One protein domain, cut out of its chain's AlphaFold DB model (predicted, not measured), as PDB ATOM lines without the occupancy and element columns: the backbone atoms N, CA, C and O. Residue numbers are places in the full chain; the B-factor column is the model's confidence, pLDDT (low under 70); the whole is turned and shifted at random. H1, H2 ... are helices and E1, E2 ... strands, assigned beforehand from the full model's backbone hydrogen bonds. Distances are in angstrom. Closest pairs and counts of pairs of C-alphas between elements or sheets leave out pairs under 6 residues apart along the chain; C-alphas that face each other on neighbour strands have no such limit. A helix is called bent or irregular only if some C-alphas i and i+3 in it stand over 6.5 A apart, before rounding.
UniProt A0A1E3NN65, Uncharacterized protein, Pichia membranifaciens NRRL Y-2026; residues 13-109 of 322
ATOM      1  N   LEU A  13     156.947 131.034 167.444       85.69
ATOM      2  CA  LEU A  13     155.942 130.287 166.697       85.69
ATOM      3  C   LEU A  13     154.793 129.847 167.607       85.69
ATOM      4  O   LEU A  13     154.978 129.589 168.796       85.69
ATOM      5  N   ILE A  14     153.602 129.716 167.030       85.88
ATOM      6  CA  ILE A  14     152.379 129.288 167.705       85.88
ATOM      7  C   ILE A  14     151.801 128.115 166.916       85.88
ATOM      8  O   ILE A  14     151.316 128.288 165.799       85.88
ATOM      9  N   LEU A  15     151.862 126.917 167.495       85.12
ATOM     10  CA  LEU A  15     151.232 125.716 166.958       85.12
ATOM     11  C   LEU A  15     149.719 125.797 167.209       85.12
ATOM     12  O   LEU A  15     149.292 125.909 168.363       85.12
ATOM     13  N   THR A  16     148.929 125.744 166.134       81.94
ATOM     14  CA  THR A  16     147.458 125.886 166.142       81.94
ATOM     15  C   THR A  16     146.739 124.690 165.510       81.94
ATOM     16  O   THR A  16     145.527 124.717 165.289       81.94
ATOM     17  N   ASP A  17     147.465 123.608 165.220       81.31
ATOM     18  CA  ASP A  17     146.888 122.407 164.625       81.31
ATOM     19  C   ASP A  17     145.971 121.652 165.597       81.31
ATOM     20  O   ASP A  17     146.412 120.858 166.431       81.31
ATOM     21  N   ALA A  18     144.666 121.879 165.455       77.88
ATOM     22  CA  ALA A  18     143.632 121.249 166.268       77.88
ATOM     23  C   ALA A  18     143.637 119.709 166.212       77.88
ATOM     24  O   ALA A  18     143.117 119.083 167.136       77.88
ATOM     25  N   THR A  19     144.207 119.088 165.169       83.69
ATOM     26  CA  THR A  19     144.317 117.624 165.096       83.69
ATOM     27  C   THR A  19     145.452 117.124 165.984       83.69
ATOM     28  O   THR A  19     145.239 116.228 166.800       83.69
ATOM     29  N   LEU A  20     146.628 117.748 165.907       83.12
ATOM     30  CA  LEU A  20     147.797 117.388 166.711       83.12
ATOM     31  C   LEU A  20     147.616 117.760 168.195       83.12
ATOM     32  O   LEU A  20     148.036 117.023 169.080       83.12
ATOM     33  N   LEU A  21     146.925 118.869 168.471       81.38
ATOM     34  CA  LEU A  21     146.668 119.397 169.818       81.38
ATOM     35  C   LEU A  21     145.452 118.752 170.513       81.38
ATOM     36  O   LEU A  21     145.080 119.147 171.622       81.38
ATOM     37  N   HIS A  22     144.812 117.763 169.885       80.56
ATOM     38  CA  HIS A  22     143.701 117.033 170.486       80.56
ATOM     39  C   HIS A  22     144.199 116.088 171.604       80.56
ATOM     40  O   HIS A  22     145.155 115.349 171.373       80.56
ATOM     41  N   PRO A  23     143.541 115.988 172.781       75.94
ATOM     42  CA  PRO A  23     144.040 115.187 173.913       75.94
ATOM     43  C   PRO A  23     144.316 113.704 173.614       75.94
ATOM     44  O   PRO A  23     145.198 113.107 174.224       75.94
ATOM     45  N   LYS A  24     143.594 113.108 172.653       80.31
ATOM     46  CA  LYS A  24     143.830 111.721 172.193       80.31
ATOM     47  C   LYS A  24     145.186 111.531 171.490       80.31
ATOM     48  O   LYS A  24     145.677 110.412 171.444       80.31
ATOM     49  N   ASN A  25     145.787 112.608 170.986       82.44
ATOM     50  CA  ASN A  25     147.023 112.604 170.204       82.44
ATOM     51  C   ASN A  25     148.234 113.082 171.028       82.44
ATOM     52  O   ASN A  25     149.239 113.512 170.471       82.44
ATOM     53  N   ALA A  26     148.161 112.976 172.360       81.12
ATOM     54  CA  ALA A  26     149.224 113.410 173.266       81.12
ATOM     55  C   ALA A  26     150.583 112.714 173.027       81.12
ATOM     56  O   ALA A  26     151.608 113.367 173.202       81.12
ATOM     57  N   SER A  27     150.604 111.440 172.601       83.75
ATOM     58  CA  SER A  27     151.856 110.741 172.240       83.75
ATOM     59  C   SER A  27     152.451 111.272 170.924       83.75
ATOM     60  O   SER A  27     153.546 111.827 170.992       83.75
ATOM     61  N   PRO A  28     151.720 111.297 169.780       84.69
ATOM     62  CA  PRO A  28     152.187 111.971 168.562       84.69
ATOM     63  C   PRO A  28     152.656 113.415 168.774       84.69
ATOM     64  O   PRO A  28     153.621 113.858 168.156       84.69
ATOM     65  N   LEU A  29     151.985 114.164 169.655       84.69
ATOM     66  CA  LEU A  29     152.368 115.530 169.999       84.69
ATOM     67  C   LEU A  29     153.702 115.586 170.760       84.69
ATOM     68  O   LEU A  29     154.540 116.418 170.425       84.69
ATOM     69  N   ALA A  30     153.917 114.714 171.750       84.94
ATOM     70  CA  ALA A  30     155.191 114.618 172.462       84.94
ATOM     71  C   ALA A  30     156.332 114.208 171.515       84.94
ATOM     72  O   ALA A  30     157.341 114.905 171.442       84.94
ATOM     73  N   GLU A  31     156.116 113.167 170.705       86.19
ATOM     74  CA  GLU A  31     157.051 112.704 169.670       86.19
ATOM     75  C   GLU A  31     157.416 113.831 168.685       86.19
ATOM     76  O   GLU A  31     158.587 114.026 168.364       86.19
ATOM     77  N   THR A  32     156.433 114.637 168.261       87.12
ATOM     78  CA  THR A  32     156.664 115.798 167.384       87.12
ATOM     79  C   THR A  32     157.504 116.879 168.073       87.12
ATOM     80  O   THR A  32     158.388 117.459 167.443       87.12
ATOM     81  N   LEU A  33     157.258 117.164 169.356       87.38
ATOM     82  CA  LEU A  33     158.032 118.153 170.116       87.38
ATOM     83  C   LEU A  33     159.474 117.694 170.365       87.38
ATOM     84  O   LEU A  33     160.387 118.514 170.300       87.38
ATOM     85  N   ASP A  34     159.697 116.407 170.615       86.38
ATOM     86  CA  ASP A  34     161.043 115.873 170.831       86.38
ATOM     87  C   ASP A  34     161.839 115.795 169.517       86.38
ATOM     88  O   ASP A  34     162.985 116.248 169.477       86.38
ATOM     89  N   ALA A  35     161.204 115.395 168.408       87.12
ATOM     90  CA  ALA A  35     161.792 115.504 167.069       87.12
ATOM     91  C   ALA A  35     162.118 116.963 166.686       87.12
ATOM     92  O   ALA A  35     163.134 117.234 166.045       87.12
ATOM     93  N   LEU A  36     161.299 117.934 167.114       88.69
ATOM     94  CA  LEU A  36     161.586 119.361 166.936       88.69
ATOM     95  C   LEU A  36     162.801 119.823 167.750       88.69
ATOM     96  O   LEU A  36     163.626 120.568 167.219       88.69
ATOM     97  N   LYS A  37     162.962 119.375 169.003       87.62
ATOM     98  CA  LYS A  37     164.171 119.661 169.801       87.62
ATOM     99  C   LYS A  37     165.421 119.087 169.130       87.62
ATOM    100  O   LYS A  37     166.425 119.789 169.025       87.62
ATOM    101  N   GLU A  38     165.359 117.847 168.645       86.00
ATOM    102  CA  GLU A  38     166.461 117.197 167.922       86.00
ATOM    103  C   GLU A  38     166.804 117.935 166.618       86.00
ATOM    104  O   GLU A  38     167.976 118.214 166.346       86.00
ATOM    105  N   PHE A  39     165.791 118.347 165.849       86.50
ATOM    106  CA  PHE A  39     165.977 119.173 164.658       86.50
ATOM    107  C   PHE A  39     166.666 120.500 165.000       86.50
ATOM    108  O   PHE A  39     167.647 120.863 164.352       86.50
ATOM    109  N   VAL A  40     166.223 121.207 166.046       85.75
ATOM    110  CA  VAL A  40     166.838 122.475 166.470       85.75
ATOM    111  C   VAL A  40     168.282 122.278 166.937       85.75
ATOM    112  O   VAL A  40     169.142 123.071 166.547       85.75
ATOM    113  N   LYS A  41     168.588 121.218 167.699       83.56
ATOM    114  CA  LYS A  41     169.974 120.850 168.050       83.56
ATOM    115  C   LYS A  41     170.816 120.626 166.790       83.56
ATOM    116  O   LYS A  41     171.878 121.227 166.647       83.56
ATOM    117  N   THR A  42     170.305 119.848 165.835       82.44
ATOM    118  CA  THR A  42     170.985 119.553 164.563       82.44
ATOM    119  C   THR A  42     171.268 120.822 163.754       82.44
ATOM    120  O   THR A  42     172.391 121.015 163.291       82.44
ATOM    121  N   GLN A  43     170.292 121.729 163.627       82.06
ATOM    122  CA  GLN A  43     170.484 123.017 162.946       82.06
ATOM    123  C   GLN A  43     171.482 123.925 163.681       82.06
ATOM    124  O   GLN A  43     172.267 124.619 163.036       82.06
ATOM    125  N   SER A  44     171.490 123.897 165.017       77.69
ATOM    126  CA  SER A  44     172.427 124.676 165.842       77.69
ATOM    127  C   SER A  44     173.878 124.250 165.597       77.69
ATOM    128  O   SER A  44     174.744 125.098 165.385       77.69
ATOM    129  N   ILE A  45     174.124 122.935 165.542       79.06
ATOM    130  CA  ILE A  45     175.429 122.343 165.207       79.06
ATOM    131  C   ILE A  45     175.810 122.675 163.756       79.06
ATOM    132  O   ILE A  45     176.893 123.202 163.514       79.06
ATOM    133  N   LEU A  46     174.915 122.419 162.792       78.06
ATOM    134  CA  LEU A  46     175.180 122.594 161.357       78.06
ATOM    135  C   LEU A  46     175.535 124.040 160.983       78.06
ATOM    136  O   LEU A  46     176.394 124.268 160.132       78.06
ATOM    137  N   HIS A  47     174.871 125.015 161.604       71.62
ATOM    138  CA  HIS A  47     175.103 126.433 161.344       71.62
ATOM    139  C   HIS A  47     176.117 127.085 162.296       71.62
ATOM    140  O   HIS A  47     176.451 128.251 162.092       71.62
ATOM    141  N   GLY A  48     176.609 126.370 163.316       68.75
ATOM    142  CA  GLY A  48     177.496 126.927 164.342       68.75
ATOM    143  C   GLY A  48     176.842 128.035 165.176       68.75
ATOM    144  O   GLY A  48     177.518 128.962 165.613       68.75
ATOM    145  N   VAL A  49     175.518 127.978 165.359       70.56
ATOM    146  CA  VAL A  49     174.736 129.000 166.069       70.56
ATOM    147  C   VAL A  49     174.079 128.371 167.288       70.56
ATOM    148  O   VAL A  49     173.218 127.508 167.152       70.56
ATOM    149  N   HIS A  50     174.430 128.845 168.483       70.81
ATOM    150  CA  HIS A  50     173.777 128.417 169.715       70.81
ATOM    151  C   HIS A  50     172.300 128.858 169.747       70.81
ATOM    152  O   HIS A  50     171.990 130.050 169.868       70.81
ATOM    153  N   SER A  51     171.389 127.888 169.673       73.81
ATOM    154  CA  SER A  51     169.949 128.095 169.820       73.81
ATOM    155  C   SER A  51     169.462 127.637 171.189       73.81
ATOM    156  O   SER A  51     169.887 126.597 171.679       73.81
ATOM    157  N   CYS A  52     168.499 128.360 171.748       80.12
ATOM    158  CA  CYS A  52     167.598 127.863 172.780       80.12
ATOM    159  C   CYS A  52     166.181 127.799 172.222       80.12
ATOM    160  O   CYS A  52     165.767 128.679 171.467       80.12
ATOM    161  N   LEU A  53     165.442 126.780 172.647       84.38
ATOM    162  CA  LEU A  53     164.001 126.645 172.474       84.38
ATOM    163  C   LEU A  53     163.359 126.690 173.866       84.38
ATOM    164  O   LEU A  53     163.906 126.110 174.799       84.38
ATOM    165  N   GLN A  54     162.220 127.365 173.997       81.88
ATOM    166  CA  GLN A  54     161.349 127.324 175.169       81.88
ATOM    167  C   GLN A  54     159.913 127.016 174.725       81.88
ATOM    168  O   GLN A  54     159.384 127.671 173.822       81.88
ATOM    169  N   THR A  55     159.277 126.039 175.367       83.62
ATOM    170  CA  THR A  55     157.999 125.451 174.949       83.62
ATOM    171  C   THR A  55     156.931 125.679 176.015       83.62
ATOM    172  O   THR A  55     156.968 125.098 177.096       83.62
ATOM    173  N   LEU A  56     155.933 126.509 175.712       77.94
ATOM    174  CA  LEU A  56     154.839 126.831 176.630       77.94
ATOM    175  C   LEU A  56     153.537 126.176 176.152       77.94
ATOM    176  O   LEU A  56     152.994 126.538 175.106       77.94
ATOM    177  N   HIS A  57     153.022 125.216 176.922       80.88
ATOM    178  CA  HIS A  57     151.815 124.462 176.572       80.88
ATOM    179  C   HIS A  57     150.558 125.044 177.237       80.88
ATOM    180  O   HIS A  57     150.274 124.810 178.412       80.88
ATOM    181  N   PHE A  58     149.740 125.736 176.445       76.94
ATOM    182  CA  PHE A  58     148.463 126.313 176.862       76.94
ATOM    183  C   PHE A  58     147.309 125.340 176.593       76.94
ATOM    184  O   PHE A  58     146.515 125.529 175.669       76.94
ATOM    185  N   LYS A  59     147.206 124.294 177.426       71.81
ATOM    186  CA  LYS A  59     146.193 123.222 177.311       71.81
ATOM    187  C   LYS A  59     144.766 123.760 177.123       71.81
ATOM    188  O   LYS A  59     144.067 123.319 176.217       71.81
ATOM    189  N   SER A  60     144.362 124.750 177.923       66.31
ATOM    190  CA  SER A  60     143.014 125.345 177.885       66.31
ATOM    191  C   SER A  60     142.683 126.067 176.576       66.31
ATOM    192  O   SER A  60     141.516 126.175 176.223       66.31
ATOM    193  N   PHE A  61     143.697 126.542 175.849       66.19
ATOM    194  CA  PHE A  61     143.534 127.219 174.559       66.19
ATOM    195  C   PHE A  61     143.844 126.306 173.368       66.19
ATOM    196  O   PHE A  61     143.768 126.767 172.234       66.19
ATOM    197  N   ARG A  62     144.225 125.041 173.623       72.38
ATOM    198  CA  ARG A  62     144.800 124.104 172.641       72.38
ATOM    199  C   ARG A  62     145.852 124.790 171.763       72.38
ATOM    200  O   ARG A  62     145.718 124.830 170.547       72.38
ATOM    201  N   ARG A  63     146.884 125.358 172.398       76.88
ATOM    202  CA  ARG A  63     148.052 125.946 171.719       76.88
ATOM    203  C   ARG A  63     149.349 125.544 172.391       76.88
ATOM    204  O   ARG A  63     149.403 125.371 173.611       76.88
ATOM    205  N   ILE A  64     150.407 125.498 171.593       82.88
ATOM    206  CA  ILE A  64     151.783 125.465 172.086       82.88
ATOM    207  C   ILE A  64     152.531 126.644 171.484       82.88
ATOM    208  O   ILE A  64     152.506 126.846 170.272       82.88
ATOM    209  N   ILE A  65     153.180 127.425 172.341       83.94
ATOM    210  CA  ILE A  65     154.060 128.517 171.936       83.94
ATOM    211  C   ILE A  65     155.496 128.003 172.009       83.94
ATOM    212  O   ILE A  65     155.909 127.467 173.035       83.94
ATOM    213  N   MET A  66     156.240 128.165 170.920       87.44
ATOM    214  CA  MET A  66     157.649 127.800 170.795       87.44
ATOM    215  C   MET A  66     158.452 129.082 170.597       87.44
ATOM    216  O   MET A  66     158.308 129.750 169.573       87.44
ATOM    217  N   ILE A  67     159.266 129.446 171.581       83.50
ATOM    218  CA  ILE A  67     160.112 130.642 171.556       83.50
ATOM    219  C   ILE A  67     161.542 130.194 171.257       83.50
ATOM    220  O   ILE A  67     162.057 129.307 171.931       83.50
ATOM    221  N   PHE A  68     162.184 130.806 170.267       86.12
ATOM    222  CA  PHE A  68     163.545 130.503 169.822       86.12
ATOM    223  C   PHE A  68     164.483 131.668 170.160       86.12
ATOM    224  O   PHE A  68     164.109 132.829 170.010       86.12
ATOM    225  N   SER A  69     165.723 131.410 170.584       82.06
ATOM    226  CA  SER A  69     166.681 132.505 170.837       82.06
ATOM    227  C   SER A  69     167.114 133.206 169.546       82.06
ATOM    228  O   SER A  69     167.511 134.369 169.578       82.06
ATOM    229  N   VAL A  70     167.020 132.510 168.408       81.88
ATOM    230  CA  VAL A  70     167.441 132.988 167.089       81.88
ATOM    231  C   VAL A  70     166.255 132.946 166.114       81.88
ATOM    232  O   VAL A  70     165.811 131.849 165.767       81.88
ATOM    233  N   PRO A  71     165.778 134.099 165.595       83.56
ATOM    234  CA  PRO A  71     164.644 134.152 164.661       83.56
ATOM    235  C   PRO A  71     164.816 133.268 163.418       83.56
ATOM    236  O   PRO A  71     163.890 132.572 163.019       83.56
ATOM    237  N   LYS A  72     166.038 133.189 162.868       84.31
ATOM    238  CA  LYS A  72     166.353 132.345 161.698       84.31
ATOM    239  C   LYS A  72     166.033 130.860 161.910       84.31
ATOM    240  O   LYS A  72     165.777 130.147 160.947       84.31
ATOM    241  N   ILE A  73     166.078 130.376 163.153       84.56
ATOM    242  CA  ILE A  73     165.767 128.978 163.474       84.56
ATOM    243  C   ILE A  73     164.251 128.786 163.602       84.56
ATOM    244  O   ILE A  73     163.744 127.759 163.156       84.56
ATOM    245  N   ALA A  74     163.519 129.798 164.084       85.44
ATOM    246  CA  ALA A  74     162.061 129.826 163.989       85.44
ATOM    247  C   ALA A  74     161.600 129.773 162.517       85.44
ATOM    248  O   ALA A  74     160.712 128.991 162.194       85.44
ATOM    249  N   ASP A  75     162.257 130.500 161.604       86.12
ATOM    250  CA  ASP A  75     161.967 130.424 160.161       86.12
ATOM    251  C   ASP A  75     162.170 129.008 159.586       86.12
ATOM    252  O   ASP A  75     161.300 128.490 158.883       86.12
ATOM    253  N   LEU A  76     163.297 128.355 159.905       86.69
ATOM    254  CA  LEU A  76     163.592 126.988 159.449       86.69
ATOM    255  C   LEU A  76     162.573 125.969 159.981       86.69
ATOM    256  O   LEU A  76     162.110 125.108 159.229       86.69
ATOM    257  N   VAL A  77     162.197 126.078 161.259       88.06
ATOM    258  CA  VAL A  77     161.177 125.221 161.883       88.06
ATOM    259  C   VAL A  77     159.792 125.484 161.290       88.06
ATOM    260  O   VAL A  77     159.065 124.535 160.997       88.06
ATOM    261  N   TYR A  78     159.438 126.748 161.046       88.38
ATOM    262  CA  TYR A  78     158.192 127.124 160.383       88.38
ATOM    263  C   TYR A  78     158.102 126.510 158.980       88.38
ATOM    264  O   TYR A  78     157.091 125.893 158.642       88.38
ATOM    265  N   GLU A  79     159.162 126.611 158.169       87.44
ATOM    266  CA  GLU A  79     159.184 125.984 156.845       87.44
ATOM    267  C   GLU A  79     159.089 124.457 156.910       87.44
ATOM    268  O   GLU A  79     158.425 123.855 156.065       87.44
ATOM    269  N   TYR A  80     159.747 123.823 157.884       87.38
ATOM    270  CA  TYR A  80     159.695 122.375 158.079       87.38
ATOM    271  C   TYR A  80     158.280 121.901 158.442       87.38
ATOM    272  O   TYR A  80     157.725 121.039 157.761       87.38
ATOM    273  N   LEU A  81     157.648 122.520 159.441       85.56
ATOM    274  CA  LEU A  81     156.293 122.167 159.877       85.56
ATOM    275  C   LEU A  81     155.237 122.487 158.807       85.56
ATOM    276  O   LEU A  81     154.336 121.680 158.576       85.56
ATOM    277  N   THR A  82     155.404 123.587 158.062       84.94
ATOM    278  CA  THR A  82     154.538 123.912 156.915       84.94
ATOM    279  C   THR A  82     154.636 122.850 155.810       84.94
ATOM    280  O   THR A  82     153.617 122.484 155.226       84.94
ATOM    281  N   LYS A  83     155.832 122.300 155.533       86.75
ATOM    282  CA  LYS A  83     156.021 121.197 154.564       86.75
ATOM    283  C   LYS A  83     155.340 119.896 155.007       86.75
ATOM    284  O   LYS A  83     154.918 119.127 154.150       86.75
ATOM    285  N   LEU A  84     155.196 119.674 156.316       86.00
ATOM    286  CA  LEU A  84     154.442 118.553 156.894       86.00
ATOM    287  C   LEU A  84     152.920 118.798 156.945       86.00
ATOM    288  O   LEU A  84     152.178 117.925 157.387       86.00
ATOM    289  N   GLY A  85     152.439 119.966 156.500       83.06
ATOM    290  CA  GLY A  85     151.019 120.335 156.531       83.06
ATOM    291  C   GLY A  85     150.493 120.738 157.914       83.06
ATOM    292  O   GLY A  85     149.289 120.945 158.061       83.06
ATOM    293  N   ILE A  86     151.375 120.870 158.909       84.75
ATOM    294  CA  ILE A  86     151.021 121.202 160.293       84.75
ATOM    295  C   ILE A  86     150.692 122.695 160.390       84.75
ATOM    296  O   ILE A  86     151.475 123.547 159.961       84.75
ATOM    297  N   LYS A  87     149.540 123.031 160.982       84.12
ATOM    298  CA  LYS A  87     149.114 124.432 161.143       84.12
ATOM    299  C   LYS A  87     149.922 125.156 162.221       84.12
ATOM    300  O   LYS A  87     149.857 124.824 163.407       84.12
ATOM    301  N   ILE A  88     150.658 126.176 161.793       86.31
ATOM    302  CA  ILE A  88     151.540 126.983 162.632       86.31
ATOM    303  C   ILE A  88     151.528 128.445 162.171       86.31
ATOM    304  O   ILE A  88     151.425 128.727 160.979       86.31
ATOM    305  N   GLY A  89     151.626 129.376 163.118       82.50
ATOM    306  CA  GLY A  89     151.732 130.814 162.863       82.50
ATOM    307  C   GLY A  89     152.909 131.449 163.602       82.50
ATOM    308  O   GLY A  89     153.519 130.826 164.468       82.50
ATOM    309  N   PHE A  90     153.206 132.706 163.279       82.25
ATOM    310  CA  PHE A  90     154.155 133.540 164.024       82.25
ATOM    311  C   PHE A  90     153.422 134.424 165.040       82.25
ATOM    312  O   PHE A  90     152.297 134.865 164.795       82.25
ATOM    313  N   ALA A  91     154.079 134.749 166.154       75.19
ATOM    314  CA  ALA A  91     153.652 135.866 166.994       75.19
ATOM    315  C   ALA A  91     153.849 137.212 166.264       75.19
ATOM    316  O   ALA A  91     154.657 137.325 165.342       75.19
ATOM    317  N   ARG A  92     153.148 138.268 166.706       66.88
ATOM    318  CA  ARG A  92     153.374 139.639 166.194       66.88
ATOM    319  C   ARG A  92     154.692 140.261 166.668       66.88
ATOM    320  O   ARG A  92     155.151 141.216 166.051       66.88
ATOM    321  N   TYR A  93     155.262 139.768 167.767       69.00
ATOM    322  CA  TYR A  93     156.419 140.364 168.430       69.00
ATOM    323  C   TYR A  93     157.346 139.301 169.004       69.00
ATOM    324  O   TYR A  93     156.884 138.278 169.510       69.00
ATOM    325  N   ASP A  94     158.639 139.620 169.031       72.44
ATOM    326  CA  ASP A  94     159.651 138.763 169.639       72.44
ATOM    327  C   ASP A  94     159.566 138.729 171.165       72.44
ATOM    328  O   ASP A  94     159.521 139.774 171.843       72.44
ATOM    329  N   ASN A  95     159.626 137.506 171.691       72.75
ATOM    330  CA  ASN A  95     159.618 137.194 173.113       72.75
ATOM    331  C   ASN A  95     161.027 136.801 173.566       72.75
ATOM    332  O   ASN A  95     161.718 136.038 172.899       72.75
ATOM    333  N   GLY A  96     161.469 137.324 174.708       71.12
ATOM    334  CA  GLY A  96     162.737 136.900 175.299       71.12
ATOM    335  C   GLY A  96     162.607 135.504 175.909       71.12
ATOM    336  O   GLY A  96     161.589 135.204 176.525       71.12
ATOM    337  N   ILE A  97     163.648 134.683 175.772       71.38
ATOM    338  CA  ILE A  97     163.768 133.414 176.498       71.38
ATOM    339  C   ILE A  97     164.393 133.682 177.868       71.38
ATOM    340  O   ILE A  97     165.404 134.380 177.957       71.38
ATOM    341  N   SER A  98     163.820 133.099 178.922       63.41
ATOM    342  CA  SER A  98     164.397 133.103 180.277       63.41
ATOM    343  C   SER A  98     165.004 131.758 180.694       63.41
ATOM    344  O   SER A  98     165.752 131.711 181.666       63.41
ATOM    345  N   SER A  99     164.670 130.669 179.998       66.06
ATOM    346  CA  SER A  99     165.110 129.298 180.295       66.06
ATOM    347  C   SER A  99     165.209 128.471 179.011       66.06
ATOM    348  O   SER A  99     164.361 128.605 178.135       66.06
ATOM    349  N   CYS A 100     166.224 127.616 178.901       75.12
ATOM    350  CA  CYS A 100     166.466 126.781 177.724       75.12
ATOM    351  C   CYS A 100     165.906 125.363 177.952       75.12
ATOM    352  O   CYS A 100     166.320 124.708 178.904       75.12
ATOM    353  N   ASP A 101     165.009 124.884 177.085       72.69
ATOM    354  CA  ASP A 101     164.528 123.486 177.078       72.69
ATOM    355  C   ASP A 101     165.480 122.548 176.308       72.69
ATOM    356  O   ASP A 101     165.279 121.334 176.269       72.69
ATOM    357  N   LEU A 102     166.483 123.113 175.632       69.56
ATOM    358  CA  LEU A 102     167.589 122.366 175.042       69.56
ATOM    359  C   LEU A 102     168.661 122.233 176.124       69.56
ATOM    360  O   LEU A 102     168.997 123.227 176.765       69.56
ATOM    361  N   ASP A 103     169.133 121.005 176.346       58.62
ATOM    362  CA  ASP A 103     169.868 120.622 177.556       58.62
ATOM    363  C   ASP A 103     171.012 121.581 177.940       58.62
ATOM    364  O   ASP A 103     171.749 122.048 177.066       58.62
ATOM    365  N   PRO A 104     171.242 121.815 179.249       54.12
ATOM    366  CA  PRO A 104     172.352 122.647 179.726       54.12
ATOM    367  C   PRO A 104     173.738 122.077 179.367       54.12
ATOM    368  O   PRO A 104     174.733 122.798 179.438       54.12
ATOM    369  N   GLU A 105     173.791 120.807 178.954       50.34
ATOM    370  CA  GLU A 105     174.959 120.085 178.431       50.34
ATOM    371  C   GLU A 105     175.053 120.141 176.890       50.34
ATOM    372  O   GLU A 105     175.616 119.256 176.256       50.34
ATOM    373  N   CYS A 106     174.492 121.165 176.238       48.53
ATOM    374  CA  CYS A 106     174.746 121.375 174.815       48.53
ATOM    375  C   CYS A 106     176.226 121.751 174.595       48.53
ATOM    376  O   CYS A 106     176.643 122.840 174.987       48.53
ATOM    377  N   ASP A 107     177.008 120.896 173.924       45.16
ATOM    378  CA  ASP A 107     178.453 121.103 173.677       45.16
ATOM    379  C   ASP A 107     178.783 122.459 173.015       45.16
ATOM    380  O   ASP A 107     179.850 123.039 173.223       45.16
ATOM    381  N   VAL A 108     177.836 123.020 172.252       46.66
ATOM    382  CA  VAL A 108     177.956 124.344 171.611       46.66
ATOM    383  C   VAL A 108     178.074 125.479 172.649       46.66
ATOM    384  O   VAL A 108     178.650 126.527 172.356       46.66
ATOM    385  N   CYS A 109     177.596 125.279 173.882       42.91
ATOM    386  CA  CYS A 109     177.765 126.216 174.996       42.91
ATOM    387  C   CYS A 109     179.231 126.367 175.425       42.91
ATOM    388  O   CYS A 109     179.645 127.465 175.807       42.91
TER     389      CYS A 109
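Overview. This is residues 13 to 109 of the 322 residues of an uncharacterized protein of Pichia membranifaciens NRRL Y-2026 (UniProt A0A1E3NN65). A four-stranded antiparallel sheet has two helices over one face, making two layers: the long H1 over the E2 and E3 side, and the shorter H2 over the E1 and E4 side, set steeply to each other. After E4, residues 91 to 109 hold no named element and arc away from the sheet, then round past E2 towards the last part of H1. The printed part has 97 residues, with two named helices and four named strands in the order E1 H1 E2 E3 H2 E4, and the sheet's order is E2 - E3 - E1 - E4. The class is mixed, helices and strands; the whole is compact, with a radius of gyration of the C-alphas of 13.1 A, and rounded, with spans of 36 by 28 by 26 A.

Along the chain. E1 is residues 13 to 15, 6.6 A long, beginning at C-alpha 13 (155.942, 130.287, 166.697). H1, residues 23 to 47, is 35.3 A long and ends at C-alpha 47 (175.103, 126.433, 161.344). H1 is irregular, C-alphas 24 and 27 being 8.1 A apart, and has a kink of 28 degrees near residue 30. E2, residues 53 to 58, is 16.1 A long, and E3, residues 63 to 68, is 16.3 A long. H2, residues 71 to 83, is 18.6 A long. E4, residues 88 to 90, is 7.2 A long and ends at C-alpha 90 (154.155, 133.540, 164.024).

Arrangement. E2 and E3 form a hairpin, with N 54 and O 67 within hydrogen-bond range at 2.8 A. E3 and E1 are antiparallel, with N 13 and O 66 at 2.8 A. E1 and E4 are antiparallel, with N 14 and O 89 at 2.8 A. E2 and E4 are the edge strands, and they are apart. H1 is on the sheet at a height of 10.6 A, over E2 and E3; its closest C-alphas to E2 are those of Lys 37 and Leu 53, 7.5 A. H2 is on the same face at a height of 8.7 A, over E1 and, only just, E4, on which 3 of its C-alphas fall. H1, with residues 36 to 43 alone, touches H2, closest at the C-alphas of Val 40 and Ile 73, 7.2 A, at a steep tilt of 49 degrees, opposite ways. E1, H1, E2 and E3, H2, E4 are split strand-helix-strand units, two strands running the same way with another strand between them, each with a right-handed crossover. In H2 every O i to N i+4 pair is within hydrogen-bond range; in H1, 19 of 21 are.

Size, cuts and confidence. The C-alphas farthest apart, those of Lys 24 and Gly 48, are 37.8 A apart. The printed part has no cut, and no link between named elements is long. The mean pLDDT of the printed part is 78.3; residues under 70 are 48, 60 to 61, 92 to 93, 98 to 99 and 102 to 109.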